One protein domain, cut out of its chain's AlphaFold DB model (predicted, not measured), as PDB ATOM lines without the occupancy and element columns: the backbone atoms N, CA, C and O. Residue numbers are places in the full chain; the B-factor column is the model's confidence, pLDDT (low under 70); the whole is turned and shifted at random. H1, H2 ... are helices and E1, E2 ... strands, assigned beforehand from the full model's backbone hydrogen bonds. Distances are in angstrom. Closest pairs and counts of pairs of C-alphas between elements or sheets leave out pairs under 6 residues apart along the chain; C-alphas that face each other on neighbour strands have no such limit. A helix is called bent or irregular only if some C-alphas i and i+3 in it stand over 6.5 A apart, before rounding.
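Overview. This is residues 33 to 75 and 161 to 313 of the 506 residues of the protein "Rhodanese domain-containing protein" of Elusimicrobia bacterium CG22_combo_CG10-13_8_21_14_all_63_91 (UniProt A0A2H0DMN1). Look for one sheet of six parallel strands, curled like part of a barrel, with H2, H3 and H4 packed round its outside, H1 beside the strands and H5 grazing it. The long helix H6 swings past the curl at a distance and packs on H7 with residues 265 to 270; its residues 245 to 251 stick out free. The printed part has 196 residues with seven named helices and six named strands, in the order E1 H1 H2 E2 H3 E3 H4 E4 H5 E5 H6 E6 H7, class mixed. It is compact, with a radius of gyration of the C-alphas of 17.9 A and spans of 57 by 39 by 25 A.

Along the chain. Find C-alpha 36 at (-8.929, 6.277, 19.441), where E1, residues 36 to 40, begins. Next come H1, 41 to 50; H2, 55 to 64; and E2, 67 to 73, 17.1 A long. After the cut read H3, 161 to 169; E3, 173 to 178; H4, 181 to 188; E4, 195 to 198; H5, 207 to 220, 19.9 A; and E5, 223 to 226. H6, 237 to 270, runs 36.6 A with a kink of 59 degrees near residue 248. E6, 284 to 287, leads to H7, 291 to 311, 27.3 A, ending at (-1.182, 4.124, 5.531); H7 is irregular, with C-alphas 292 and 295 9.4 A apart.

Arrangement. The sheet runs E5 E4 E3 E2 E1 E6 and is strongly twisted. It is a folded sheet, bent back on itself: E5 E4 E3 face E1 E6, with E2 as the hinge. Check N 225 and O 196, 2.9 A; N 197 and O 176, 2.7 A; N 175 and O 70, 2.9 A; N 71 and O 39, 2.8 A; and N 285 and O 36, 2.8 A, each within hydrogen-bond range. E1, H1 H2, E2; E3, H4, E4; and E4, H5, E5 are strand-helix-strand units, parallel neighbour strands joined through helices, with right-handed crossovers. H2 lies over E2, and H3 and H4 over E3, each along the strands. H1 touches H7 at a steep tilt of 48 degrees, closest at C-alphas Ile 47 and Ser 291, 5.8 A. H6 touches H7 about perpendicular, at 75 degrees, closest at C-alphas Ala 269 and Ala 308, 5.6 A. Every O i to N i+4 pair is within range in H1 to H5, against 26 of 30 in H6 and 15 of 17 in H7.

Size, cuts and confidence. The C-alphas farthest apart, of Lys 52 and Ala 238, are 57.4 A apart. Residues 76 to 160 are not printed; C-alphas 75 and 161 are 11.2 A apart across the cut. The link from H6 to E6 is long. Mean pLDDT of the printed part is 70.8, with residues 214 to 285 among those under 70.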
ATOM      1  N   PRO A  33      -2.870  -1.967  15.472       53.88
ATOM      2  CA  PRO A  33      -2.844  -1.013  16.572       53.88
ATOM      3  C   PRO A  33      -3.849   0.093  16.270       53.88
ATOM      4  O   PRO A  33      -3.707   0.815  15.278       53.88
ATOM      5  N   ALA A  34      -4.889   0.185  17.092       60.47
ATOM      6  CA  ALA A  34      -5.992   1.082  16.835       60.47
ATOM      7  C   ALA A  34      -5.916   2.279  17.785       60.47
ATOM      8  O   ALA A  34      -5.961   2.125  18.999       60.47
ATOM      9  N   ALA A  35      -5.764   3.483  17.241       67.19
ATOM     10  CA  ALA A  35      -5.763   4.688  18.054       67.19
ATOM     11  C   ALA A  35      -7.162   5.311  18.058       67.19
ATOM     12  O   ALA A  35      -7.688   5.689  17.009       67.19
ATOM     13  N   ALA A  36      -7.751   5.460  19.241       72.25
ATOM     14  CA  ALA A  36      -8.929   6.277  19.441       72.25
ATOM     15  C   ALA A  36      -8.561   7.747  19.221       72.25
ATOM     16  O   ALA A  36      -7.666   8.290  19.867       72.25
ATOM     17  N   VAL A  37      -9.243   8.389  18.281       82.62
ATOM     18  CA  VAL A  37      -9.029   9.800  17.970       82.62
ATOM     19  C   VAL A  37     -10.035  10.639  18.743       82.62
ATOM     20  O   VAL A  37     -11.241  10.361  18.693       82.62
ATOM     21  N   ALA A  38      -9.533  11.689  19.391       87.75
ATOM     22  CA  ALA A  38     -10.328  12.671  20.102       87.75
ATOM     23  C   ALA A  38     -10.141  14.098  19.574       87.75
ATOM     24  O   ALA A  38      -9.024  14.497  19.230       87.75
ATOM     25  N   PHE A  39     -11.227  14.872  19.592       90.94
ATOM     26  CA  PHE A  39     -11.214  16.330  19.441       90.94
ATOM     27  C   PHE A  39     -11.740  17.001  20.699       90.94
ATOM     28  O   PHE A  39     -12.625  16.471  21.365       90.94
ATOM     29  N   GLU A  40     -11.222  18.186  20.998       91.38
ATOM     30  CA  GLU A  40     -11.728  19.004  22.094       91.38
ATOM     31  C   GLU A  40     -13.064  19.660  21.719       91.38
ATOM     32  O   GLU A  40     -13.164  20.362  20.709       91.38
ATOM     33  N   ALA A  41     -14.081  19.458  22.553       93.56
ATOM     34  CA  ALA A  41     -15.436  19.883  22.249       93.56
ATOM     35  C   ALA A  41     -15.630  21.403  22.316       93.56
ATOM     36  O   ALA A  41     -16.278  21.979  21.448       93.56
ATOM     37  N   SER A  42     -14.992  22.073  23.278       90.19
ATOM     38  CA  SER A  42     -14.953  23.540  23.363       90.19
ATOM     39  C   SER A  42     -14.309  24.173  22.129       90.19
ATOM     40  O   SER A  42     -14.805  25.176  21.618       90.19
ATOM     41  N   ALA A  43     -13.227  23.579  21.616       89.94
ATOM     42  CA  ALA A  43     -12.563  24.068  20.411       89.94
ATOM     43  C   ALA A  43     -13.447  23.893  19.167       89.94
ATOM     44  O   ALA A  43     -13.555  24.819  18.365       89.94
ATOM     45  N   ALA A  44     -14.113  22.740  19.036       92.81
ATOM     46  CA  ALA A  44     -15.063  22.489  17.957       92.81
ATOM     47  C   ALA A  44     -16.234  23.482  17.994       92.81
ATOM     48  O   ALA A  44     -16.521  24.116  16.980       92.81
ATOM     49  N   ALA A  45     -16.850  23.675  19.164       92.31
ATOM     50  CA  ALA A  45     -17.958  24.607  19.357       92.31
ATOM     51  C   ALA A  45     -17.573  26.050  18.999       92.31
ATOM     52  O   ALA A  45     -18.326  26.727  18.304       92.31
ATOM     53  N   ARG A  46     -16.381  26.507  19.411       90.56
ATOM     54  CA  ARG A  46     -15.880  27.849  19.080       90.56
ATOM     55  C   ARG A  46     -15.722  28.047  17.571       90.56
ATOM     56  O   ARG A  46     -16.264  29.005  17.034       90.56
ATOM     57  N   ILE A  47     -15.040  27.126  16.887       92.69
ATOM     58  CA  ILE A  47     -14.813  27.217  15.432       92.69
ATOM     59  C   ILE A  47     -16.147  27.151  14.674       92.69
ATOM     60  O   ILE A  47     -16.368  27.899  13.724       92.69
ATOM     61  N   CYS A  48     -17.066  26.290  15.120       94.94
ATOM     62  CA  CYS A  48     -18.406  26.201  14.549       94.94
ATOM     63  C   CYS A  48     -19.193  27.508  14.731       94.94
ATOM     64  O   CYS A  48     -19.832  27.971  13.788       94.94
ATOM     65  N   ALA A  49     -19.117  28.137  15.907       92.38
ATOM     66  CA  ALA A  49     -19.779  29.411  16.174       92.38
ATOM     67  C   ALA A  49     -19.214  30.555  15.313       92.38
ATOM     68  O   ALA A  49     -19.991  31.313  14.731       92.38
ATOM     69  N   GLU A  50     -17.886  30.646  15.184       93.19
ATOM     70  CA  GLU A  50     -17.199  31.651  14.356       93.19
ATOM     71  C   GLU A  50     -17.641  31.585  12.882       93.19
ATOM     72  O   GLU A  50     -17.881  32.618  12.258       93.19
ATOM     73  N   GLU A  51     -17.833  30.380  12.339       95.06
ATOM     74  CA  GLU A  51     -18.243  30.174  10.942       95.06
ATOM     75  C   GLU A  51     -19.756  30.021  10.735       95.06
ATOM     76  O   GLU A  51     -20.205  29.778   9.613       95.06
ATOM     77  N   LYS A  52     -20.562  30.159  11.796       95.75
ATOM     78  CA  LYS A  52     -22.012  29.882  11.777       95.75
ATOM     79  C   LYS A  52     -22.336  28.475  11.247       95.75
ATOM     80  O   LYS A  52     -23.337  28.264  10.561       95.75
ATOM     81  N   TYR A  53     -21.480  27.512  11.568       95.00
ATOM     82  CA  TYR A  53     -21.605  26.116  11.178       95.00
ATOM     83  C   TYR A  53     -22.320  25.310  12.273       95.00
ATOM     84  O   TYR A  53     -21.946  25.421  13.441       95.00
ATOM     85  N   PRO A  54     -23.322  24.470  11.956       95.62
ATOM     86  CA  PRO A  54     -23.971  23.632  12.963       95.62
ATOM     87  C   PRO A  54     -23.002  22.618  13.591       95.62
ATOM     88  O   PRO A  54     -22.451  21.760  12.899       95.62
ATOM     89  N   GLU A  55     -22.837  22.671  14.917       95.25
ATOM     90  CA  GLU A  55     -21.912  21.795  15.657       95.25
ATOM     91  C   GLU A  55     -22.250  20.299  15.468       95.25
ATOM     92  O   GLU A  55     -21.355  19.467  15.315       95.25
ATOM     93  N   SER A  56     -23.536  19.943  15.389       95.12
ATOM     94  CA  SER A  56     -23.979  18.562  15.134       95.12
ATOM     95  C   SER A  56     -23.421  18.001  13.823       95.12
ATOM     96  O   SER A  56     -22.903  16.885  13.792       95.12
ATOM     97  N   TYR A  57     -23.446  18.797  12.752       96.19
ATOM     98  CA  TYR A  57     -22.952  18.383  11.442       96.19
ATOM     99  C   TYR A  57     -21.420  18.246  11.426       96.19
ATOM    100  O   TYR A  57     -20.875  17.355  10.768       96.19
ATOM    101  N   PHE A  58     -20.711  19.065  12.212       95.81
ATOM    102  CA  PHE A  58     -19.267  18.915  12.408       95.81
ATOM    103  C   PHE A  58     -18.948  17.554  13.029       95.81
ATOM    104  O   PHE A  58     -18.114  16.812  12.502       95.81
ATOM    105  N   TRP A  59     -19.646  17.196  14.109       95.25
ATOM    106  CA  TRP A  59     -19.429  15.937  14.817       95.25
ATOM    107  C   TRP A  59     -19.792  14.709  13.989       95.25
ATOM    108  O   TRP A  59     -19.045  13.729  14.002       95.25
ATOM    109  N   GLU A  60     -20.870  14.755  13.206       92.38
ATOM    110  CA  GLU A  60     -21.222  13.675  12.278       92.38
ATOM    111  C   GLU A  60     -20.115  13.419  11.248       92.38
ATOM    112  O   GLU A  60     -19.730  12.266  10.996       92.38
ATOM    113  N   ARG A  61     -19.546  14.489  10.682       93.25
ATOM    114  CA  ARG A  61     -18.434  14.394   9.728       93.25
ATOM    115  C   ARG A  61     -17.153  13.923  10.400       93.25
ATOM    116  O   ARG A  61     -16.529  12.988   9.900       93.25
ATOM    117  N   ALA A  62     -16.794  14.493  11.549       90.56
ATOM    118  CA  ALA A  62     -15.638  14.075  12.338       90.56
ATOM    119  C   ALA A  62     -15.721  12.580  12.697       90.56
ATOM    120  O   ALA A  62     -14.759  11.831  12.502       90.56
ATOM    121  N   ARG A  63     -16.903  12.108  13.116       89.94
ATOM    122  CA  ARG A  63     -17.175  10.694  13.399       89.94
ATOM    123  C   ARG A  63     -16.981   9.810  12.172       89.94
ATOM    124  O   ARG A  63     -16.356   8.749  12.257       89.94
ATOM    125  N   THR A  64     -17.478  10.247  11.019       85.56
ATOM    126  CA  THR A  64     -17.302   9.536   9.741       85.56
ATOM    127  C   THR A  64     -15.824   9.467   9.337       85.56
ATOM    128  O   THR A  64     -15.378   8.471   8.773       85.56
ATOM    129  N   MET A  65     -15.034  10.474   9.719       82.19
ATOM    130  CA  MET A  65     -13.574  10.505   9.579       82.19
ATOM    131  C   MET A  65     -12.829   9.757  10.697       82.19
ATOM    132  O   MET A  65     -11.619   9.902  10.824       82.19
ATOM    133  N   GLY A  66     -13.527   8.975  11.524       81.56
ATOM    134  CA  GLY A  66     -12.923   8.098  12.527       81.56
ATOM    135  C   GLY A  66     -12.638   8.736  13.887       81.56
ATOM    136  O   GLY A  66     -12.061   8.066  14.742       81.56
ATOM    137  N   VAL A  67     -13.081   9.974  14.133       86.88
ATOM    138  CA  VAL A  67     -13.153  10.504  15.504       86.88
ATOM    139  C   VAL A  67     -14.159   9.665  16.289       86.88
ATOM    140  O   VAL A  67     -15.226   9.303  15.787       86.88
ATOM    141  N   ARG A  68     -13.794   9.276  17.506       86.75
ATOM    142  CA  ARG A  68     -14.662   8.474  18.383       86.75
ATOM    143  C   ARG A  68     -14.932   9.159  19.701       86.75
ATOM    144  O   ARG A  68     -15.935   8.850  20.328       86.75
ATOM    145  N   ILE A  69     -14.052  10.074  20.094       89.19
ATOM    146  CA  ILE A  69     -14.091  10.693  21.405       89.19
ATOM    147  C   ILE A  69     -14.223  12.201  21.236       89.19
ATOM    148  O   ILE A  69     -13.520  12.821  20.437       89.19
ATOM    149  N   ALA A  70     -15.134  12.789  21.995       92.88
ATOM    150  CA  ALA A  70     -15.255  14.230  22.116       92.88
ATOM    151  C   ALA A  70     -14.818  14.610  23.530       92.88
ATOM    152  O   ALA A  70     -15.484  14.280  24.508       92.88
ATOM    153  N   LEU A  71     -13.647  15.233  23.630       92.50
ATOM    154  CA  LEU A  71     -13.025  15.596  24.892       92.50
ATOM    155  C   LEU A  71     -13.654  16.886  25.430       92.50
ATOM    156  O   LEU A  71     -13.466  17.969  24.876       92.50
ATOM    157  N   LEU A  72     -14.386  16.759  26.524       93.69
ATOM    158  CA  LEU A  72     -14.990  17.825  27.302       93.69
ATOM    159  C   LEU A  72     -13.975  18.343  28.316       93.69
ATOM    160  O   LEU A  72     -13.316  17.574  29.016       93.69
ATOM    161  N   ARG A  73     -13.863  19.665  28.411       92.12
ATOM    162  CA  ARG A  73     -13.104  20.327  29.471       92.12
ATOM    163  C   ARG A  73     -14.049  20.833  30.542       92.12
ATOM    164  O   ARG A  73     -15.182  21.206  30.249       92.12
ATOM    165  N   SER A  74     -13.549  20.852  31.768       91.56
ATOM    166  CA  SER A  74     -14.202  21.512  32.883       91.56
ATOM    167  C   SER A  74     -14.326  23.011  32.581       91.56
ATOM    168  O   SER A  74     -13.330  23.659  32.237       91.56
ATOM    169  N   GLU A  75     -15.523  23.569  32.692       91.00
ATOM    170  CA  GLU A  75     -15.763  24.991  32.459       91.00
ATOM    171  C   GLU A  75     -15.481  25.779  33.743       91.00
ATOM    172  O   GLU A  75     -16.054  25.504  34.795       91.00
ATOM    173  N   LEU A 161     -22.776  18.372  30.833       87.44
ATOM    174  CA  LEU A 161     -23.401  17.049  30.731       87.44
ATOM    175  C   LEU A 161     -24.475  16.985  29.635       87.44
ATOM    176  O   LEU A 161     -24.702  15.915  29.066       87.44
ATOM    177  N   GLN A 162     -25.112  18.108  29.292       89.12
ATOM    178  CA  GLN A 162     -26.050  18.145  28.168       89.12
ATOM    179  C   GLN A 162     -25.316  17.966  26.849       89.12
ATOM    180  O   GLN A 162     -25.729  17.158  26.014       89.12
ATOM    181  N   ARG A 163     -24.180  18.652  26.678       90.88
ATOM    182  CA  ARG A 163     -23.310  18.426  25.525       90.88
ATOM    183  C   ARG A 163     -22.794  16.987  25.499       90.88
ATOM    184  O   ARG A 163     -22.792  16.383  24.429       90.88
ATOM    185  N   ALA A 164     -22.419  16.407  26.642       91.75
ATOM    186  CA  ALA A 164     -22.037  14.992  26.721       91.75
ATOM    187  C   ALA A 164     -23.154  14.064  26.206       91.75
ATOM    188  O   ALA A 164     -22.907  13.209  25.354       91.75
ATOM    189  N   ALA A 165     -24.398  14.279  26.648       90.62
ATOM    190  CA  ALA A 165     -25.562  13.530  26.182       90.62
ATOM    191  C   ALA A 165     -25.830  13.725  24.677       90.62
ATOM    192  O   ALA A 165     -26.107  12.758  23.965       90.62
ATOM    193  N   ALA A 166     -25.686  14.948  24.159       91.94
ATOM    194  CA  ALA A 166     -25.824  15.226  22.730       91.94
ATOM    195  C   ALA A 166     -24.751  14.502  21.893       91.94
ATOM    196  O   ALA A 166     -25.058  13.919  20.853       91.94
ATOM    197  N   LEU A 167     -23.502  14.468  22.364       93.12
ATOM    198  CA  LEU A 167     -22.403  13.744  21.716       93.12
ATOM    199  C   LEU A 167     -22.648  12.227  21.701       93.12
ATOM    200  O   LEU A 167     -22.413  11.578  20.678       93.12
ATOM    201  N   ARG A 168     -23.194  11.670  22.790       91.31
ATOM    202  CA  ARG A 168     -23.627  10.262  22.852       91.31
ATOM    203  C   ARG A 168     -24.719   9.940  21.852       91.31
ATOM    204  O   ARG A 168     -24.633   8.921  21.173       91.31
ATOM    205  N   ALA A 169     -25.717  10.813  21.721       92.00
ATOM    206  CA  ALA A 169     -26.782  10.643  20.736       92.00
ATOM    207  C   ALA A 169     -26.229  10.594  19.298       92.00
ATOM    208  O   ALA A 169     -26.766   9.892  18.443       92.00
ATOM    209  N   LEU A 170     -25.096  11.262  19.046       91.81
ATOM    210  CA  LEU A 170     -24.348  11.188  17.788       91.81
ATOM    211  C   LEU A 170     -23.413   9.967  17.696       91.81
ATOM    212  O   LEU A 170     -22.701   9.810  16.705       91.81
ATOM    213  N   GLY A 171     -23.400   9.067  18.678       89.62
ATOM    214  CA  GLY A 171     -22.550   7.874  18.715       89.62
ATOM    215  C   GLY A 171     -21.066   8.166  18.962       89.62
ATOM    216  O   GLY A 171     -20.217   7.381  18.539       89.62
ATOM    217  N   LEU A 172     -20.747   9.306  19.579       90.56
ATOM    218  CA  LEU A 172     -19.417   9.610  20.107       90.56
ATOM    219  C   LEU A 172     -19.360   9.253  21.594       90.56
ATOM    220  O   LEU A 172     -20.350   9.363  22.310       90.56
ATOM    221  N   THR A 173     -18.182   8.860  22.068       89.06
ATOM    222  CA  THR A 173     -17.917   8.649  23.492       89.06
ATOM    223  C   THR A 173     -17.446   9.965  24.117       89.06
ATOM    224  O   THR A 173     -16.438  10.520  23.663       89.06
ATOM    225  N   PRO A 174     -18.120  10.492  25.149       91.81
ATOM    226  CA  PRO A 174     -17.608  11.629  25.900       91.81
ATOM    227  C   PRO A 174     -16.280  11.278  26.579       91.81
ATOM    228  O   PRO A 174     -16.141  10.240  27.230       91.81
ATOM    229  N   GLY A 175     -15.287  12.142  26.401       91.00
ATOM    230  CA  GLY A 175     -14.062  12.118  27.186       91.00
ATOM    231  C   GLY A 175     -14.034  13.302  28.145       91.00
ATOM    232  O   GLY A 175     -14.508  14.369  27.786       91.00
ATOM    233  N   TYR A 176     -13.442  13.154  29.320       90.56
ATOM    234  CA  TYR A 176     -13.338  14.199  30.333       90.56
ATOM    235  C   TYR A 176     -11.884  14.572  30.569       90.56
ATOM    236  O   TYR A 176     -11.091  13.731  30.975       90.56
ATOM    237  N   ALA A 177     -11.519  15.827  30.317       90.12
ATOM    238  CA  ALA A 177     -10.204  16.352  30.660       90.12
ATOM    239  C   ALA A 177     -10.150  16.667  32.159       90.12
ATOM    240  O   ALA A 177     -10.697  17.668  32.616       90.12
ATOM    241  N   ILE A 178      -9.483  15.796  32.903       87.75
ATOM    242  CA  ILE A 178      -9.345  15.814  34.352       87.75
ATOM    243  C   ILE A 178      -8.056  16.561  34.717       87.75
ATOM    244  O   ILE A 178      -6.963  16.061  34.459       87.75
ATOM    245  N   ARG A 179      -8.161  17.764  35.295       87.31
ATOM    246  CA  ARG A 179      -7.002  18.580  35.726       87.31
ATOM    247  C   ARG A 179      -6.824  18.608  37.237       87.31
ATOM    248  O   ARG A 179      -5.741  18.911  37.723       87.31
ATOM    249  N   SER A 180      -7.896  18.331  37.964       86.25
ATOM    250  CA  SER A 180      -7.950  18.379  39.418       86.25
ATOM    251  C   SER A 180      -8.802  17.241  39.978       86.25
ATOM    252  O   SER A 180      -9.615  16.639  39.272       86.25
ATOM    253  N   ARG A 181      -8.660  16.966  41.279       84.00
ATOM    254  CA  ARG A 181      -9.547  16.040  41.997       84.00
ATOM    255  C   ARG A 181     -11.020  16.436  41.859       84.00
ATOM    256  O   ARG A 181     -11.874  15.565  41.752       84.00
ATOM    257  N   VAL A 182     -11.309  17.735  41.822       86.88
ATOM    258  CA  VAL A 182     -12.669  18.257  41.639       86.88
ATOM    259  C   VAL A 182     -13.226  17.847  40.278       86.88
ATOM    260  O   VAL A 182     -14.329  17.317  40.212       86.88
ATOM    261  N   ASP A 183     -12.442  17.997  39.207       88.69
ATOM    262  CA  ASP A 183     -12.853  17.543  37.873       88.69
ATOM    263  C   ASP A 183     -13.119  16.041  37.862       88.69
ATOM    264  O   ASP A 183     -14.098  15.593  37.279       88.69
ATOM    265  N   LEU A 184     -12.280  15.252  38.533       84.56
ATOM    266  CA  LEU A 184     -12.509  13.818  38.626       84.56
ATOM    267  C   LEU A 184     -13.861  13.506  39.280       84.56
ATOM    268  O   LEU A 184     -14.649  12.755  38.712       84.56
ATOM    269  N   LEU A 185     -14.138  14.093  40.445       84.75
ATOM    270  CA  LEU A 185     -15.397  13.873  41.158       84.75
ATOM    271  C   LEU A 185     -16.605  14.257  40.294       84.75
ATOM    272  O   LEU A 185     -17.559  13.496  40.211       84.75
ATOM    273  N   LEU A 186     -16.525  15.384  39.584       86.44
ATOM    274  CA  LEU A 186     -17.599  15.853  38.707       86.44
ATOM    275  C   LEU A 186     -17.762  14.999  37.443       86.44
ATOM    276  O   LEU A 186     -18.870  14.879  36.929       86.44
ATOM    277  N   ALA A 187     -16.684  14.411  36.922       87.19
ATOM    278  CA  ALA A 187     -16.747  13.511  35.772       87.19
ATOM    279  C   ALA A 187     -17.312  12.128  36.137       87.19
ATOM    280  O   ALA A 187     -17.839  11.431  35.273       87.19
ATOM    281  N   LEU A 188     -17.184  11.720  37.403       81.56
ATOM    282  CA  LEU A 188     -17.725  10.462  37.926       81.56
ATOM    283  C   LEU A 188     -19.242  10.507  38.160       81.56
ATOM    284  O   LEU A 188     -19.860   9.454  38.269       81.56
ATOM    285  N   ASP A 189     -19.839  11.700  38.215       80.50
ATOM    286  CA  ASP A 189     -21.296  11.867  38.291       80.50
ATOM    287  C   ASP A 189     -22.008  11.508  36.974       80.50
ATOM    288  O   ASP A 189     -23.239  11.444  36.925       80.50
ATOM    289  N   ASP A 190     -21.258  11.302  35.890       80.50
ATOM    290  CA  ASP A 190     -21.813  10.850  34.624       80.50
ATOM    291  C   ASP A 190     -22.116   9.337  34.668       80.50
ATOM    292  O   ASP A 190     -21.198   8.541  34.866       80.50
ATOM    293  N   PRO A 191     -23.381   8.910  34.482       71.94
ATOM    294  CA  PRO A 191     -23.793   7.513  34.653       71.94
ATOM    295  C   PRO A 191     -23.258   6.534  33.594       71.94
ATOM    296  O   PRO A 191     -23.458   5.328  33.737       71.94
ATOM    297  N   GLU A 192     -22.634   7.014  32.518       76.69
ATOM    298  CA  GLU A 192     -22.183   6.182  31.400       76.69
ATOM    299  C   GLU A 192     -20.653   6.139  31.261       76.69
ATOM    300  O   GLU A 192     -19.977   7.115  31.590       76.69
ATOM    301  N   PRO A 193     -20.097   5.041  30.704       60.44
ATOM    302  CA  PRO A 193     -18.656   4.861  30.590       60.44
ATOM    303  C   PRO A 193     -18.024   6.004  29.797       60.44
ATOM    304  O   PRO A 193     -18.416   6.312  28.665       60.44
ATOM    305  N   ALA A 194     -17.017   6.616  30.408       74.75
ATOM    306  CA  ALA A 194     -16.337   7.779  29.877       74.75
ATOM    307  C   ALA A 194     -14.835   7.533  29.724       74.75
ATOM    308  O   ALA A 194     -14.249   6.615  30.307       74.75
ATOM    309  N   VAL A 195     -14.197   8.381  28.918       81.88
ATOM    310  CA  VAL A 195     -12.736   8.390  28.789       81.88
ATOM    311  C   VAL A 195     -12.159   9.535  29.600       81.88
ATOM    312  O   VAL A 195     -12.255  10.689  29.207       81.88
ATOM    313  N   TYR A 196     -11.514   9.232  30.714       82.69
ATOM    314  CA  TYR A 196     -10.872  10.220  31.567       82.69
ATOM    315  C   TYR A 196      -9.456  10.516  31.063       82.69
ATOM    316  O   TYR A 196      -8.537   9.698  31.135       82.69
ATOM    317  N   TRP A 197      -9.277  11.715  30.533       84.25
ATOM    318  CA  TRP A 197      -7.999  12.264  30.119       84.25
ATOM    319  C   TRP A 197      -7.382  13.043  31.277       84.25
ATOM    320  O   TRP A 197      -7.752  14.187  31.524       84.25
ATOM    321  N   VAL A 198      -6.444  12.440  31.999       81.56
ATOM    322  CA  VAL A 198      -5.798  13.092  33.142       81.56
ATOM    323  C   VAL A 198      -4.657  13.975  32.650       81.56
ATOM    324  O   VAL A 198      -3.672  13.485  32.093       81.56
ATOM    325  N   GLU A 199      -4.803  15.284  32.836       79.81
ATOM    326  CA  GLU A 199      -3.777  16.270  32.521       79.81
ATOM    327  C   GLU A 199      -2.748  16.362  33.645       79.81
ATOM    328  O   GLU A 199      -3.071  16.319  34.830       79.81
ATOM    329  N   GLY A 200      -1.484  16.496  33.253       72.25
ATOM    330  CA  GLY A 200      -0.371  16.549  34.195       72.25
ATOM    331  C   GLY A 200       0.354  15.215  34.349       72.25
ATOM    332  O   GLY A 200       0.100  14.236  33.642       72.25
ATOM    333  N   GLY A 201       1.364  15.215  35.212       65.69
ATOM    334  CA  GLY A 201       2.073  13.998  35.610       65.69
ATOM    335  C   GLY A 201       1.461  13.426  36.879       65.69
ATOM    336  O   GLY A 201       1.015  14.185  37.722       65.69
ATOM    337  N   TRP A 202       1.501  12.108  37.072       64.31
ATOM    338  CA  TRP A 202       0.974  11.466  38.289       64.31
ATOM    339  C   TRP A 202       1.566  12.026  39.600       64.31
ATOM    340  O   TRP A 202       0.912  11.968  40.628       64.31
ATOM    341  N   LEU A 203       2.788  12.579  39.563       61.84
ATOM    342  CA  LEU A 203       3.436  13.233  40.711       61.84
ATOM    343  C   LEU A 203       2.727  14.519  41.157       61.84
ATOM    344  O   LEU A 203       2.954  14.978  42.271       61.84
ATOM    345  N   GLU A 204       1.921  15.115  40.279       70.81
ATOM    346  CA  GLU A 204       1.117  16.308  40.558       70.81
ATOM    347  C   GLU A 204      -0.197  15.937  41.281       70.81
ATOM    348  O   GLU A 204      -0.923  16.823  41.719       70.81
ATOM    349  N   TRP A 205      -0.485  14.638  41.428       73.50
ATOM    350  CA  TRP A 205      -1.687  14.099  42.059       73.50
ATOM    351  C   TRP A 205      -1.340  13.430  43.389       73.50
ATOM    352  O   TRP A 205      -0.340  12.716  43.501       73.50
ATOM    353  N   ASP A 206      -2.174  13.633  44.405       78.06
ATOM    354  CA  ASP A 206      -2.026  12.916  45.666       78.06
ATOM    355  C   ASP A 206      -2.359  11.423  45.490       78.06
ATOM    356  O   ASP A 206      -3.161  11.025  44.640       78.06
ATOM    357  N   PHE A 207      -1.701  10.576  46.283       70.56
ATOM    358  CA  PHE A 207      -1.819   9.122  46.161       70.56
ATOM    359  C   PHE A 207      -3.252   8.625  46.392       70.56
ATOM    360  O   PHE A 207      -3.688   7.722  45.683       70.56
ATOM    361  N   GLU A 208      -3.979   9.227  47.337       75.31
ATOM    362  CA  GLU A 208      -5.361   8.849  47.647       75.31
ATOM    363  C   GLU A 208      -6.278   9.092  46.446       75.31
ATOM    364  O   GLU A 208      -7.071   8.222  46.099       75.31
ATOM    365  N   THR A 209      -6.122  10.223  45.748       71.81
ATOM    366  CA  THR A 209      -6.869  10.511  44.519       71.81
ATOM    367  C   THR A 209      -6.546   9.510  43.414       71.81
ATOM    368  O   THR A 209      -7.452   9.061  42.717       71.81
ATOM    369  N   VAL A 210      -5.278   9.112  43.251       71.50
ATOM    370  CA  VAL A 210      -4.888   8.100  42.250       71.50
ATOM    371  C   VAL A 210      -5.448   6.715  42.594       71.50
ATOM    372  O   VAL A 210      -5.864   5.985  41.694       71.50
ATOM    373  N   GLU A 211      -5.466   6.340  43.873       72.25
ATOM    374  CA  GLU A 211      -6.011   5.064  44.345       72.25
ATOM    375  C   GLU A 211      -7.541   5.018  44.216       72.25
ATOM    376  O   GLU A 211      -8.076   4.043  43.686       72.25
ATOM    377  N   ASP A 212      -8.242   6.088  44.609       70.25
ATOM    378  CA  ASP A 212      -9.698   6.208  44.451       70.25
ATOM    379  C   ASP A 212     -10.104   6.159  42.974       70.25
ATOM    380  O   ASP A 212     -11.022   5.431  42.594       70.25
ATOM    381  N   LEU A 213      -9.352   6.863  42.127       70.31
ATOM    382  CA  LEU A 213      -9.493   6.827  40.679       70.31
ATOM    383  C   LEU A 213      -9.336   5.402  40.141       70.31
ATOM    384  O   LEU A 213     -10.200   4.930  39.412       70.31
ATOM    385  N   HIS A 214      -8.265   4.695  40.515       69.00
ATOM    386  CA  HIS A 214      -8.021   3.333  40.038       69.00
ATOM    387  C   HIS A 214      -9.137   2.369  40.448       69.00
ATOM    388  O   HIS A 214      -9.659   1.654  39.597       69.00
ATOM    389  N   ARG A 215      -9.547   2.408  41.720       68.69
ATOM    390  CA  ARG A 215     -10.643   1.587  42.248       68.69
ATOM    391  C   ARG A 215     -11.942   1.816  41.476       68.69
ATOM    392  O   ARG A 215     -12.575   0.867  41.032       68.69
ATOM    393  N   ARG A 216     -12.316   3.078  41.255       66.12
ATOM    394  CA  ARG A 216     -13.555   3.419  40.544       66.12
ATOM    395  C   ARG A 216     -13.520   3.048  39.062       66.12
ATOM    396  O   ARG A 216     -14.564   2.754  38.486       66.12
ATOM    397  N   LEU A 217     -12.349   3.028  38.423       65.69
ATOM    398  CA  LEU A 217     -12.230   2.511  37.055       65.69
ATOM    399  C   LEU A 217     -12.436   1.008  36.963       65.69
ATOM    400  O   LEU A 217     -13.045   0.546  36.000       65.69
ATOM    401  N   GLU A 218     -11.894   0.255  37.923       64.31
ATOM    402  CA  GLU A 218     -12.084  -1.196  37.969       64.31
ATOM    403  C   GLU A 218     -13.577  -1.542  38.060       64.31
ATOM    404  O   GLU A 218     -14.008  -2.549  37.504       64.31
ATOM    405  N   GLU A 219     -14.370  -0.667  38.685       66.31
ATOM    406  CA  GLU A 219     -15.819  -0.809  38.841       66.31
ATOM    407  C   GLU A 219     -16.643  -0.329  37.627       66.31
ATOM    408  O   GLU A 219     -17.746  -0.829  37.416       66.31
ATOM    409  N   SER A 220     -16.147   0.621  36.824       58.22
ATOM    410  CA  SER A 220     -16.960   1.371  35.839       58.22
ATOM    411  C   SER A 220     -16.683   1.051  34.363       58.22
ATOM    412  O   SER A 220     -17.178   1.763  33.490       58.22
ATOM    413  N   GLU A 221     -15.853   0.044  34.063       62.94
ATOM    414  CA  GLU A 221     -15.327  -0.254  32.710       62.94
ATOM    415  C   GLU A 221     -14.723   0.968  31.975       62.94
ATOM    416  O   GLU A 221     -14.477   0.938  30.766       62.94
ATOM    417  N   SER A 222     -14.460   2.054  32.703       65.44
ATOM    418  CA  SER A 222     -14.051   3.337  32.143       65.44
ATOM    419  C   SER A 222     -12.551   3.377  31.877       65.44
ATOM    420  O   SER A 222     -11.771   2.575  32.399       65.44
ATOM    421  N   TRP A 223     -12.115   4.322  31.043       66.88
ATOM    422  CA  TRP A 223     -10.722   4.377  30.599       66.88
ATOM    423  C   TRP A 223      -9.996   5.589  31.117       66.88
ATOM    424  O   TRP A 223     -10.534   6.690  31.100       66.88
ATOM    425  N   ILE A 224      -8.730   5.393  31.482       67.25
ATOM    426  CA  ILE A 224      -7.830   6.492  31.804       67.25
ATOM    427  C   ILE A 224      -6.709   6.596  30.804       67.25
ATOM    428  O   ILE A 224      -6.022   5.628  30.468       67.25
ATOM    429  N   VAL A 225      -6.487   7.837  30.408       69.12
ATOM    430  CA  VAL A 225      -5.441   8.246  29.505       69.12
ATOM    431  C   VAL A 225      -4.657   9.371  30.186       69.12
ATOM    432  O   VAL A 225      -5.198  10.437  30.451       69.12
ATOM    433  N   TRP A 226      -3.383   9.128  30.508       64.75
ATOM    434  CA  TRP A 226      -2.517  10.100  31.195       64.75
ATOM    435  C   TRP A 226      -1.734  10.949  30.194       64.75
ATOM    436  O   TRP A 226      -0.973  10.407  29.387       64.75
ATOM    437  N   SER A 227      -1.848  12.278  30.269       63.88
ATOM    438  CA  SER A 227      -1.206  13.192  29.316       63.88
ATOM    439  C   SER A 227       0.328  13.177  29.366       63.88
ATOM    440  O   SER A 227       0.970  13.526  28.376       63.88
ATOM    441  N   LYS A 228       0.930  12.789  30.500       64.19
ATOM    442  CA  LYS A 228       2.383  12.591  30.681       64.19
ATOM    443  C   LYS A 228       2.683  11.134  31.084       64.19
ATOM    444  O   LYS A 228       1.787  10.419  31.522       64.19
ATOM    445  N   GLU A 229       3.932  10.675  30.909       53.78
ATOM    446  CA  GLU A 229       4.339   9.274  31.168       53.78
ATOM    447  C   GLU A 229       3.869   8.772  32.551       53.78
ATOM    448  O   GLU A 229       4.196   9.348  33.591       53.78
ATOM    449  N   TRP A 230       3.122   7.662  32.550       45.16
ATOM    450  CA  TRP A 230       2.680   6.966  33.758       45.16
ATOM    451  C   TRP A 230       3.850   6.195  34.379       45.16
ATOM    452  O   TRP A 230       4.420   5.299  33.750       45.16
ATOM    453  N   ILE A 231       4.201   6.523  35.623       48.03
ATOM    454  CA  ILE A 231       5.129   5.736  36.439       48.03
ATOM    455  C   ILE A 231       4.335   5.303  37.675       48.03
ATOM    456  O   ILE A 231       3.927   6.169  38.443       48.03
ATOM    457  N   PRO A 232       4.060   4.001  37.870       45.56
ATOM    458  CA  PRO A 232       3.215   3.563  38.972       45.56
ATOM    459  C   PRO A 232       3.810   3.950  40.338       45.56
ATOM    460  O   PRO A 232       5.032   3.845  40.518       45.56
ATOM    461  N   PRO A 233       2.966   4.354  41.305       42.31
ATOM    462  CA  PRO A 233       3.409   4.710  42.642       42.31
ATOM    463  C   PRO A 233       3.890   3.455  43.380       42.31
ATOM    464  O   PRO A 233       3.190   2.446  43.461       42.31
ATOM    465  N   TYR A 234       5.098   3.502  43.942       47.19
ATOM    466  CA  TYR A 234       5.593   2.466  44.851       47.19
ATOM    467  C   TYR A 234       5.953   3.099  46.191       47.19
ATOM    468  O   TYR A 234       6.605   4.138  46.233       47.19
ATOM    469  N   ARG A 235       5.588   2.412  47.283       47.06
ATOM    470  CA  ARG A 235       5.734   2.867  48.680       47.06
ATOM    471  C   ARG A 235       7.160   3.248  49.112       47.06
ATOM    472  O   ARG A 235       7.315   3.853  50.162       47.06
ATOM    473  N   THR A 236       8.203   2.924  48.339       50.91
ATOM    474  CA  THR A 236       9.566   3.445  48.555       50.91
ATOM    475  C   THR A 236      10.319   3.641  47.227       50.91
ATOM    476  O   THR A 236      10.166   2.819  46.314       50.91
ATOM    477  N   PRO A 237      11.216   4.646  47.111       47.66
ATOM    478  CA  PRO A 237      12.059   4.859  45.923       47.66
ATOM    479  C   PRO A 237      12.907   3.634  45.522       47.66
ATOM    480  O   PRO A 237      13.211   3.423  44.346       47.66
ATOM    481  N   ALA A 238      13.268   2.783  46.489       49.91
ATOM    482  CA  ALA A 238      14.033   1.557  46.264       49.91
ATOM    483  C   ALA A 238      13.176   0.397  45.716       49.91
ATOM    484  O   ALA A 238      13.626  -0.329  44.824       49.91
ATOM    485  N   ALA A 239      11.932   0.243  46.192       49.44
ATOM    486  CA  ALA A 239      10.971  -0.711  45.631       49.44
ATOM    487  C   ALA A 239      10.532  -0.292  44.218       49.44
ATOM    488  O   ALA A 239      10.410  -1.152  43.340       49.44
ATOM    489  N   ALA A 240      10.419   1.024  43.983       48.19
ATOM    490  CA  ALA A 240      10.227   1.601  42.658       48.19
ATOM    491  C   ALA A 240      11.365   1.202  41.718       48.19
ATOM    492  O   ALA A 240      11.094   0.644  40.662       48.19
ATOM    493  N   ARG A 241      12.635   1.377  42.114       46.75
ATOM    494  CA  ARG A 241      13.782   0.990  41.273       46.75
ATOM    495  C   ARG A 241      13.815  -0.506  40.965       46.75
ATOM    496  O   ARG A 241      13.939  -0.846  39.801       46.75
ATOM    497  N   ARG A 242      13.642  -1.406  41.942       51.66
ATOM    498  CA  ARG A 242      13.764  -2.865  41.709       51.66
ATOM    499  C   ARG A 242      12.618  -3.463  40.886       51.66
ATOM    500  O   ARG A 242      12.860  -4.334  40.051       51.66
ATOM    501  N   ARG A 243      11.376  -3.010  41.095       44.91
ATOM    502  CA  ARG A 243      10.211  -3.491  40.328       44.91
ATOM    503  C   ARG A 243      10.097  -2.775  38.984       44.91
ATOM    504  O   ARG A 243       9.787  -3.437  37.998       44.91
ATOM    505  N   ALA A 244      10.465  -1.490  38.911       42.56
ATOM    506  CA  ALA A 244      10.683  -0.821  37.635       42.56
ATOM    507  C   ALA A 244      11.765  -1.549  36.847       42.56
ATOM    508  O   ALA A 244      11.447  -1.938  35.751       42.56
ATOM    509  N   GLU A 245      12.958  -1.864  37.364       44.72
ATOM    510  CA  GLU A 245      14.009  -2.609  36.633       44.72
ATOM    511  C   GLU A 245      13.494  -3.924  36.004       44.72
ATOM    512  O   GLU A 245      13.828  -4.246  34.862       44.72
ATOM    513  N   LYS A 246      12.632  -4.654  36.730       41.75
ATOM    514  CA  LYS A 246      12.075  -5.954  36.322       41.75
ATOM    515  C   LYS A 246      10.937  -5.825  35.296       41.75
ATOM    516  O   LYS A 246      10.908  -6.580  34.330       41.75
ATOM    517  N   THR A 247      10.048  -4.839  35.441       39.81
ATOM    518  CA  THR A 247       8.953  -4.552  34.488       39.81
ATOM    519  C   THR A 247       9.430  -3.706  33.287       39.81
ATOM    520  O   THR A 247       8.876  -3.795  32.192       39.81
ATOM    521  N   ARG A 248      10.509  -2.930  33.461       38.16
ATOM    522  CA  ARG A 248      11.191  -2.069  32.473       38.16
ATOM    523  C   ARG A 248      11.844  -2.903  31.389       38.16
ATOM    524  O   ARG A 248      11.655  -2.582  30.231       38.16
ATOM    525  N   ARG A 249      12.518  -4.010  31.702       38.31
ATOM    526  CA  ARG A 249      13.164  -4.809  30.645       38.31
ATOM    527  C   ARG A 249      12.177  -5.474  29.673       38.31
ATOM    528  O   ARG A 249      12.481  -5.535  28.497       38.31
ATOM    529  N   HIS A 250      10.982  -5.886  30.109       32.75
ATOM    530  CA  HIS A 250      10.015  -6.523  29.195       32.75
ATOM    531  C   HIS A 250       8.996  -5.568  28.566       32.75
ATOM    532  O   HIS A 250       8.671  -5.724  27.395       32.75
ATOM    533  N   ARG A 251       8.504  -4.557  29.297       34.22
ATOM    534  CA  ARG A 251       7.458  -3.652  28.786       34.22
ATOM    535  C   ARG A 251       8.030  -2.421  28.083       34.22
ATOM    536  O   ARG A 251       7.391  -1.898  27.178       34.22
ATOM    537  N   ILE A 252       9.227  -1.951  28.464       35.06
ATOM    538  CA  ILE A 252       9.850  -0.774  27.829       35.06
ATOM    539  C   ILE A 252      10.504  -1.134  26.498       35.06
ATOM    540  O   ILE A 252      10.550  -0.258  25.650       35.06
ATOM    541  N   ASP A 253      10.899  -2.378  26.231       33.69
ATOM    542  CA  ASP A 253      11.436  -2.744  24.911       33.69
ATOM    543  C   ASP A 253      10.327  -2.938  23.860       33.69
ATOM    544  O   ASP A 253      10.457  -2.440  22.740       33.69
ATOM    545  N   SER A 254       9.168  -3.496  24.235       32.62
ATOM    546  CA  SER A 254       7.964  -3.524  23.386       32.62
ATOM    547  C   SER A 254       7.359  -2.125  23.194       32.62
ATOM    548  O   SER A 254       7.001  -1.753  22.076       32.62
ATOM    549  N   LEU A 255       7.327  -1.297  24.249       33.28
ATOM    550  CA  LEU A 255       6.900   0.104  24.158       33.28
ATOM    551  C   LEU A 255       7.929   0.989  23.444       33.28
ATOM    552  O   LEU A 255       7.504   1.925  22.783       33.28
ATOM    553  N   ARG A 256       9.244   0.719  23.508       35.97
ATOM    554  CA  ARG A 256      10.303   1.410  22.735       35.97
ATOM    555  C   ARG A 256      10.264   1.024  21.268       35.97
ATOM    556  O   ARG A 256      10.404   1.911  20.436       35.97
ATOM    557  N   ALA A 257      10.038  -0.246  20.941       36.38
ATOM    558  CA  ALA A 257       9.873  -0.703  19.564       36.38
ATOM    559  C   ALA A 257       8.587  -0.134  18.937       36.38
ATOM    560  O   ALA A 257       8.629   0.394  17.825       36.38
ATOM    561  N   ALA A 258       7.470  -0.133  19.677       35.91
ATOM    562  CA  ALA A 258       6.245   0.561  19.282       35.91
ATOM    563  C   ALA A 258       6.441   2.088  19.237       35.91
ATOM    564  O   ALA A 258       5.962   2.731  18.315       35.91
ATOM    565  N   ARG A 259       7.211   2.685  20.159       39.31
ATOM    566  CA  ARG A 259       7.559   4.122  20.196       39.31
ATOM    567  C   ARG A 259       8.482   4.556  19.066       39.31
ATOM    568  O   ARG A 259       8.328   5.682  18.608       39.31
ATOM    569  N   ALA A 260       9.408   3.711  18.628       42.97
ATOM    570  CA  ALA A 260      10.293   3.966  17.497       42.97
ATOM    571  C   ALA A 260       9.530   3.842  16.172       42.97
ATOM    572  O   ALA A 260       9.670   4.709  15.314       42.97
ATOM    573  N   ARG A 261       8.646   2.837  16.048       43.81
ATOM    574  CA  ARG A 261       7.751   2.673  14.891       43.81
ATOM    575  C   ARG A 261       6.700   3.784  14.821       43.81
ATOM    576  O   ARG A 261       6.662   4.520  13.851       43.81
ATOM    577  N   LEU A 262       5.910   3.978  15.877       44.94
ATOM    578  CA  LEU A 262       4.858   4.997  15.931       44.94
ATOM    579  C   LEU A 262       5.420   6.413  16.035       44.94
ATOM    580  O   LEU A 262       4.792   7.327  15.544       44.94
ATOM    581  N   GLY A 263       6.568   6.639  16.679       48.69
ATOM    582  CA  GLY A 263       7.122   7.985  16.879       48.69
ATOM    583  C   GLY A 263       7.599   8.633  15.585       48.69
ATOM    584  O   GLY A 263       7.281   9.793  15.353       48.69
ATOM    585  N   GLY A 264       8.295   7.880  14.725       50.81
ATOM    586  CA  GLY A 264       8.681   8.364  13.396       50.81
ATOM    587  C   GLY A 264       7.465   8.584  12.495       50.81
ATOM    588  O   GLY A 264       7.369   9.608  11.823       50.81
ATOM    589  N   THR A 265       6.494   7.668  12.533       50.03
ATOM    590  CA  THR A 265       5.316   7.737  11.664       50.03
ATOM    591  C   THR A 265       4.255   8.736  12.141       50.03
ATOM    592  O   THR A 265       3.672   9.423  11.311       50.03
ATOM    593  N   LEU A 266       4.055   8.906  13.455       52.34
ATOM    594  CA  LEU A 266       3.229   9.976  14.033       52.34
ATOM    595  C   LEU A 266       3.876  11.339  13.814       52.34
ATOM    596  O   LEU A 266       3.177  12.255  13.412       52.34
ATOM    597  N   ALA A 267       5.189  11.492  14.017       50.78
ATOM    598  CA  ALA A 267       5.857  12.768  13.750       50.78
ATOM    599  C   ALA A 267       5.740  13.173  12.268       50.78
ATOM    600  O   ALA A 267       5.467  14.336  11.971       50.78
ATOM    601  N   ALA A 268       5.863  12.209  11.346       51.44
ATOM    602  CA  ALA A 268       5.668  12.429   9.913       51.44
ATOM    603  C   ALA A 268       4.199  12.709   9.532       51.44
ATOM    604  O   ALA A 268       3.949  13.529   8.652       51.44
ATOM    605  N   ALA A 269       3.228  12.061  10.187       48.38
ATOM    606  CA  ALA A 269       1.801  12.239   9.903       48.38
ATOM    607  C   ALA A 269       1.200  13.501  10.550       48.38
ATOM    608  O   ALA A 269       0.293  14.109   9.992       48.38
ATOM    609  N   VAL A 270       1.681  13.903  11.728       51.38
ATOM    610  CA  VAL A 270       1.117  15.002  12.529       51.38
ATOM    611  C   VAL A 270       1.745  16.355  12.168       51.38
ATOM    612  O   VAL A 270       1.055  17.382  12.198       51.38
ATOM    613  N   GLY A 271       3.015  16.359  11.749       46.97
ATOM    614  CA  GLY A 271       3.770  17.562  11.408       46.97
ATOM    615  C   GLY A 271       4.176  18.406  12.632       46.97
ATOM    616  O   GLY A 271       3.645  18.228  13.727       46.97
ATOM    617  N   PRO A 272       5.110  19.363  12.469       41.28
ATOM    618  CA  PRO A 272       5.762  20.081  13.574       41.28
ATOM    619  C   PRO A 272       4.892  21.126  14.301       41.28
ATOM    620  O   PRO A 272       5.352  21.711  15.275       41.28
ATOM    621  N   ARG A 273       3.663  21.402  13.836       39.97
ATOM    622  CA  ARG A 273       2.814  22.507  14.342       39.97
ATOM    623  C   ARG A 273       1.474  22.090  14.956       39.97
ATOM    624  O   ARG A 273       0.742  22.950  15.424       39.97
ATOM    625  N   GLY A 274       1.129  20.804  14.966       39.44
ATOM    626  CA  GLY A 274      -0.084  20.335  15.636       39.44
ATOM    627  C   GLY A 274       0.267  19.828  17.023       39.44
ATOM    628  O   GLY A 274       0.937  18.806  17.117       39.44
ATOM    629  N   ALA A 275      -0.176  20.513  18.077       39.56
ATOM    630  CA  ALA A 275      -0.087  20.031  19.452       39.56
ATOM    631  C   ALA A 275      -0.936  18.756  19.615       39.56
ATOM    632  O   ALA A 275      -2.066  18.786  20.087       39.56
ATOM    633  N   VAL A 276      -0.405  17.625  19.153       41.97
ATOM    634  CA  VAL A 276      -0.863  16.300  19.550       41.97
ATOM    635  C   VAL A 276      -0.170  16.023  20.865       41.97
ATOM    636  O   VAL A 276       0.966  15.546  20.912       41.97
ATOM    637  N   THR A 277      -0.842  16.353  21.957       41.88
ATOM    638  CA  THR A 277      -0.537  15.745  23.244       41.88
ATOM    639  C   THR A 277      -0.938  14.282  23.090       41.88
ATOM    640  O   THR A 277      -2.093  13.920  23.251       41.88
ATOM    641  N   ALA A 278      -0.017  13.427  22.649       38.06
ATOM    642  CA  ALA A 278      -0.224  11.986  22.678       38.06
ATOM    643  C   ALA A 278       0.029  11.525  24.116       38.06
ATOM    644  O   ALA A 278       1.175  11.305  24.508       38.06
ATOM    645  N   ALA A 279      -1.032  11.386  24.903       38.47
ATOM    646  CA  ALA A 279      -1.003  10.579  26.112       38.47
ATOM    647  C   ALA A 279      -0.725   9.140  25.690       38.47
ATOM    648  O   ALA A 279      -1.569   8.442  25.126       38.47
ATOM    649  N   ARG A 280       0.531   8.732  25.831       45.50
ATOM    650  CA  ARG A 280       1.067   7.574  25.125       45.50
ATOM    651  C   ARG A 280       0.849   6.298  25.930       45.50
ATOM    652  O   ARG A 280       1.803   5.666  26.367       45.50
ATOM    653  N   THR A 281      -0.408   5.894  26.054       45.28
ATOM    654  CA  THR A 281      -0.808   4.529  26.423       45.28
ATOM    655  C   THR A 281      -1.230   3.735  25.181       45.28
ATOM    656  O   THR A 281      -2.217   3.021  25.203       45.28
ATOM    657  N   GLY A 282      -0.492   3.866  24.070       47.66
ATOM    658  CA  GLY A 282      -0.642   3.030  22.863       47.66
ATOM    659  C   GLY A 282      -1.852   3.323  21.965       47.66
ATOM    660  O   GLY A 282      -1.696   3.261  20.749       47.66
ATOM    661  N   ASP A 283      -2.985   3.739  22.539       58.69
ATOM    662  CA  ASP A 283      -4.301   3.587  21.901       58.69
ATOM    663  C   ASP A 283      -5.117   4.893  21.793       58.69
ATOM    664  O   ASP A 283      -6.308   4.841  21.498       58.69
ATOM    665  N   PHE A 284      -4.530   6.076  22.024       65.94
ATOM    666  CA  PHE A 284      -5.272   7.348  22.005       65.94
ATOM    667  C   PHE A 284      -4.479   8.506  21.380       65.94
ATOM    668  O   PHE A 284      -3.295   8.699  21.666       65.94
ATOM    669  N   LEU A 285      -5.145   9.317  20.554       69.88
ATOM    670  CA  LEU A 285      -4.603  10.521  19.925       69.88
ATOM    671  C   LEU A 285      -5.564  11.706  20.106       69.88
ATOM    672  O   LEU A 285      -6.662  11.706  19.551       69.88
ATOM    673  N   LEU A 286      -5.127  12.736  20.837       74.31
ATOM    674  CA  LEU A 286      -5.826  14.019  20.929       74.31
ATOM    675  C   LEU A 286      -5.315  14.968  19.844       74.31
ATOM    676  O   LEU A 286      -4.109  15.196  19.749       74.31
ATOM    677  N   PHE A 287      -6.217  15.555  19.063       75.38
ATOM    678  CA  PHE A 287      -5.863  16.567  18.070       75.38
ATOM    679  C   PHE A 287      -6.419  17.934  18.454       75.38
ATOM    680  O   PHE A 287      -7.614  18.090  18.701       75.38
ATOM    681  N   ALA A 288      -5.538  18.933  18.448       77.06
ATOM    682  CA  ALA A 288      -5.925  20.331  18.554       77.06
ATOM    683  C   ALA A 288      -6.529  20.829  17.229       77.06
ATOM    684  O   ALA A 288      -5.962  20.591  16.156       77.06
ATOM    685  N   LEU A 289      -7.657  21.538  17.324       78.88
ATOM    686  CA  LEU A 289      -8.285  22.259  16.215       78.88
ATOM    687  C   LEU A 289      -7.767  23.707  16.204       78.88
ATOM    688  O   LEU A 289      -7.753  24.357  17.250       78.88
ATOM    689  N   GLY A 290      -7.325  24.201  15.046       77.50
ATOM    690  CA  GLY A 290      -6.826  25.576  14.886       77.50
ATOM    691  C   GLY A 290      -7.930  26.510  14.398       77.50
ATOM    692  O   GLY A 290      -8.580  26.198  13.399       77.50
ATOM    693  N   SER A 291      -8.165  27.640  15.068       76.06
ATOM    694  CA  SER A 291      -9.216  28.590  14.659       76.06
ATOM    695  C   SER A 291      -8.925  29.227  13.300       76.06
ATOM    696  O   SER A 291      -9.830  29.441  12.504       76.06
ATOM    697  N   GLU A 292      -7.652  29.417  12.954       79.81
ATOM    698  CA  GLU A 292      -7.223  30.050  11.707       79.81
ATOM    699  C   GLU A 292      -7.530  29.239  10.439       79.81
ATOM    700  O   GLU A 292      -7.347  29.729   9.325       79.81
ATOM    701  N   LYS A 293      -7.931  27.972  10.588       80.38
ATOM    702  CA  LYS A 293      -8.216  27.070   9.464       80.38
ATOM    703  C   LYS A 293      -9.697  26.946   9.144       80.38
ATOM    704  O   LYS A 293     -10.010  26.410   8.080       80.38
ATOM    705  N   GLY A 294     -10.580  27.397  10.031       87.75
ATOM    706  CA  GLY A 294     -12.011  27.187   9.857       87.75
ATOM    707  C   GLY A 294     -12.442  25.723   9.957       87.75
ATOM    708  O   GLY A 294     -11.613  24.822  10.135       87.75
ATOM    709  N   VAL A 295     -13.737  25.442   9.826       89.25
ATOM    710  CA  VAL A 295     -14.283  24.082   9.930       89.25
ATOM    711  C   VAL A 295     -13.741  23.190   8.813       89.25
ATOM    712  O   VAL A 295     -13.149  22.140   9.086       89.25
ATOM    713  N   GLU A 296     -13.890  23.604   7.552       90.12
ATOM    714  CA  GLU A 296     -13.470  22.785   6.405       90.12
ATOM    715  C   GLU A 296     -11.953  22.585   6.366       90.12
ATOM    716  O   GLU A 296     -11.488  21.484   6.068       90.12
ATOM    717  N   GLY A 297     -11.163  23.605   6.714       86.19
ATOM    718  CA  GLY A 297      -9.709  23.476   6.753       86.19
ATOM    719  C   GLY A 297      -9.248  22.480   7.817       86.19
ATOM    720  O   GLY A 297      -8.397  21.637   7.527       86.19
ATOM    721  N   ASN A 298      -9.845  22.504   9.016       85.19
ATOM    722  CA  ASN A 298      -9.563  21.500  10.046       85.19
ATOM    723  C   ASN A 298      -9.964  20.087   9.594       85.19
ATOM    724  O   ASN A 298      -9.182  19.151   9.763       85.19
ATOM    725  N   LEU A 299     -11.139  19.923   8.977       85.19
ATOM    726  CA  LEU A 299     -11.612  18.625   8.482       85.19
ATOM    727  C   LEU A 299     -10.758  18.081   7.324       85.19
ATOM    728  O   LEU A 299     -10.501  16.879   7.265       85.19
ATOM    729  N   LEU A 300     -10.273  18.941   6.423       84.25
ATOM    730  CA  LEU A 300      -9.361  18.560   5.340       84.25
ATOM    731  C   LEU A 300      -8.003  18.103   5.880       84.25
ATOM    732  O   LEU A 300      -7.559  17.000   5.557       84.25
ATOM    733  N   ILE A 301      -7.387  18.906   6.756       81.69
ATOM    734  CA  ILE A 301      -6.137  18.542   7.443       81.69
ATOM    735  C   ILE A 301      -6.324  17.214   8.181       81.69
ATOM    736  O   ILE A 301      -5.442  16.352   8.160       81.69
ATOM    737  N   TRP A 302      -7.480  17.029   8.818       81.88
ATOM    738  CA  TRP A 302      -7.787  15.810   9.544       81.88
ATOM    739  C   TRP A 302      -7.894  14.590   8.633       81.88
ATOM    740  O   TRP A 302      -7.249  13.576   8.892       81.88
ATOM    741  N   ARG A 303      -8.645  14.692   7.538       82.62
ATOM    742  CA  ARG A 303      -8.759  13.624   6.541       82.62
ATOM    743  C   ARG A 303      -7.383  13.180   6.042       82.62
ATOM    744  O   ARG A 303      -7.130  11.982   5.915       82.62
ATOM    745  N   ASP A 304      -6.485  14.127   5.794       80.50
ATOM    746  CA  ASP A 304      -5.140  13.830   5.303       80.50
ATOM    747  C   ASP A 304      -4.283  13.143   6.377       80.50
ATOM    748  O   ASP A 304      -3.637  12.128   6.098       80.50
ATOM    749  N   ARG A 305      -4.353  13.614   7.629       78.25
ATOM    750  CA  ARG A 305      -3.703  12.975   8.788       78.25
ATOM    751  C   ARG A 305      -4.217  11.562   9.029       78.25
ATOM    752  O   ARG A 305      -3.430  10.644   9.239       78.25
ATOM    753  N   PHE A 306      -5.524  11.366   8.948       76.50
ATOM    754  CA  PHE A 306      -6.157  10.065   9.095       76.50
ATOM    755  C   PHE A 306      -5.721   9.086   8.006       76.50
ATOM    756  O   PHE A 306      -5.378   7.939   8.284       76.50
ATOM    757  N   ASN A 307      -5.676   9.550   6.758       77.06
ATOM    758  CA  ASN A 307      -5.162   8.760   5.649       77.06
ATOM    759  C   ASN A 307      -3.689   8.387   5.861       77.06
ATOM    760  O   ASN A 307      -3.300   7.263   5.544       77.06
ATOM    761  N   ALA A 308      -2.879   9.285   6.428       74.81
ATOM    762  CA  ALA A 308      -1.496   8.990   6.792       74.81
ATOM    763  C   ALA A 308      -1.400   7.939   7.916       74.81
ATOM    764  O   ALA A 308      -0.630   6.990   7.780       74.81
ATOM    765  N   LEU A 309      -2.223   8.043   8.968       71.94
ATOM    766  CA  LEU A 309      -2.316   7.033  10.036       71.94
ATOM    767  C   LEU A 309      -2.735   5.665   9.483       71.94
ATOM    768  O   LEU A 309      -2.104   4.650   9.773       71.94
ATOM    769  N   ARG A 310      -3.731   5.634   8.595       71.88
ATOM    770  CA  ARG A 310      -4.185   4.400   7.947       71.88
ATOM    771  C   ARG A 310      -3.100   3.779   7.066       71.88
ATOM    772  O   ARG A 310      -2.913   2.567   7.090       71.88
ATOM    773  N   ARG A 311      -2.348   4.590   6.311       70.38
ATOM    774  CA  ARG A 311      -1.182   4.124   5.531       70.38
ATOM    775  C   ARG A 311      -0.060   3.595   6.426       70.38
ATOM    776  O   ARG A 311       0.689   2.724   5.998       70.38
ATOM    777  N   ALA A 312       0.033   4.093   7.656       66.06
ATOM    778  CA  ALA A 312       0.957   3.610   8.675       66.06
ATOM    779  C   ALA A 312       0.520   2.295   9.346       66.06
ATOM    780  O   ALA A 312       1.246   1.794  10.204       66.06
ATOM    781  N   GLY A 313      -0.649   1.748   8.993       61.66
ATOM    782  CA  GLY A 313      -1.221   0.573   9.655       61.66
ATOM    783  C   GLY A 313      -1.743   0.864  11.063       61.66
ATOM    784  O   GLY A 313      -1.892  -0.059  11.856       61.66
TER     785      GLY A 313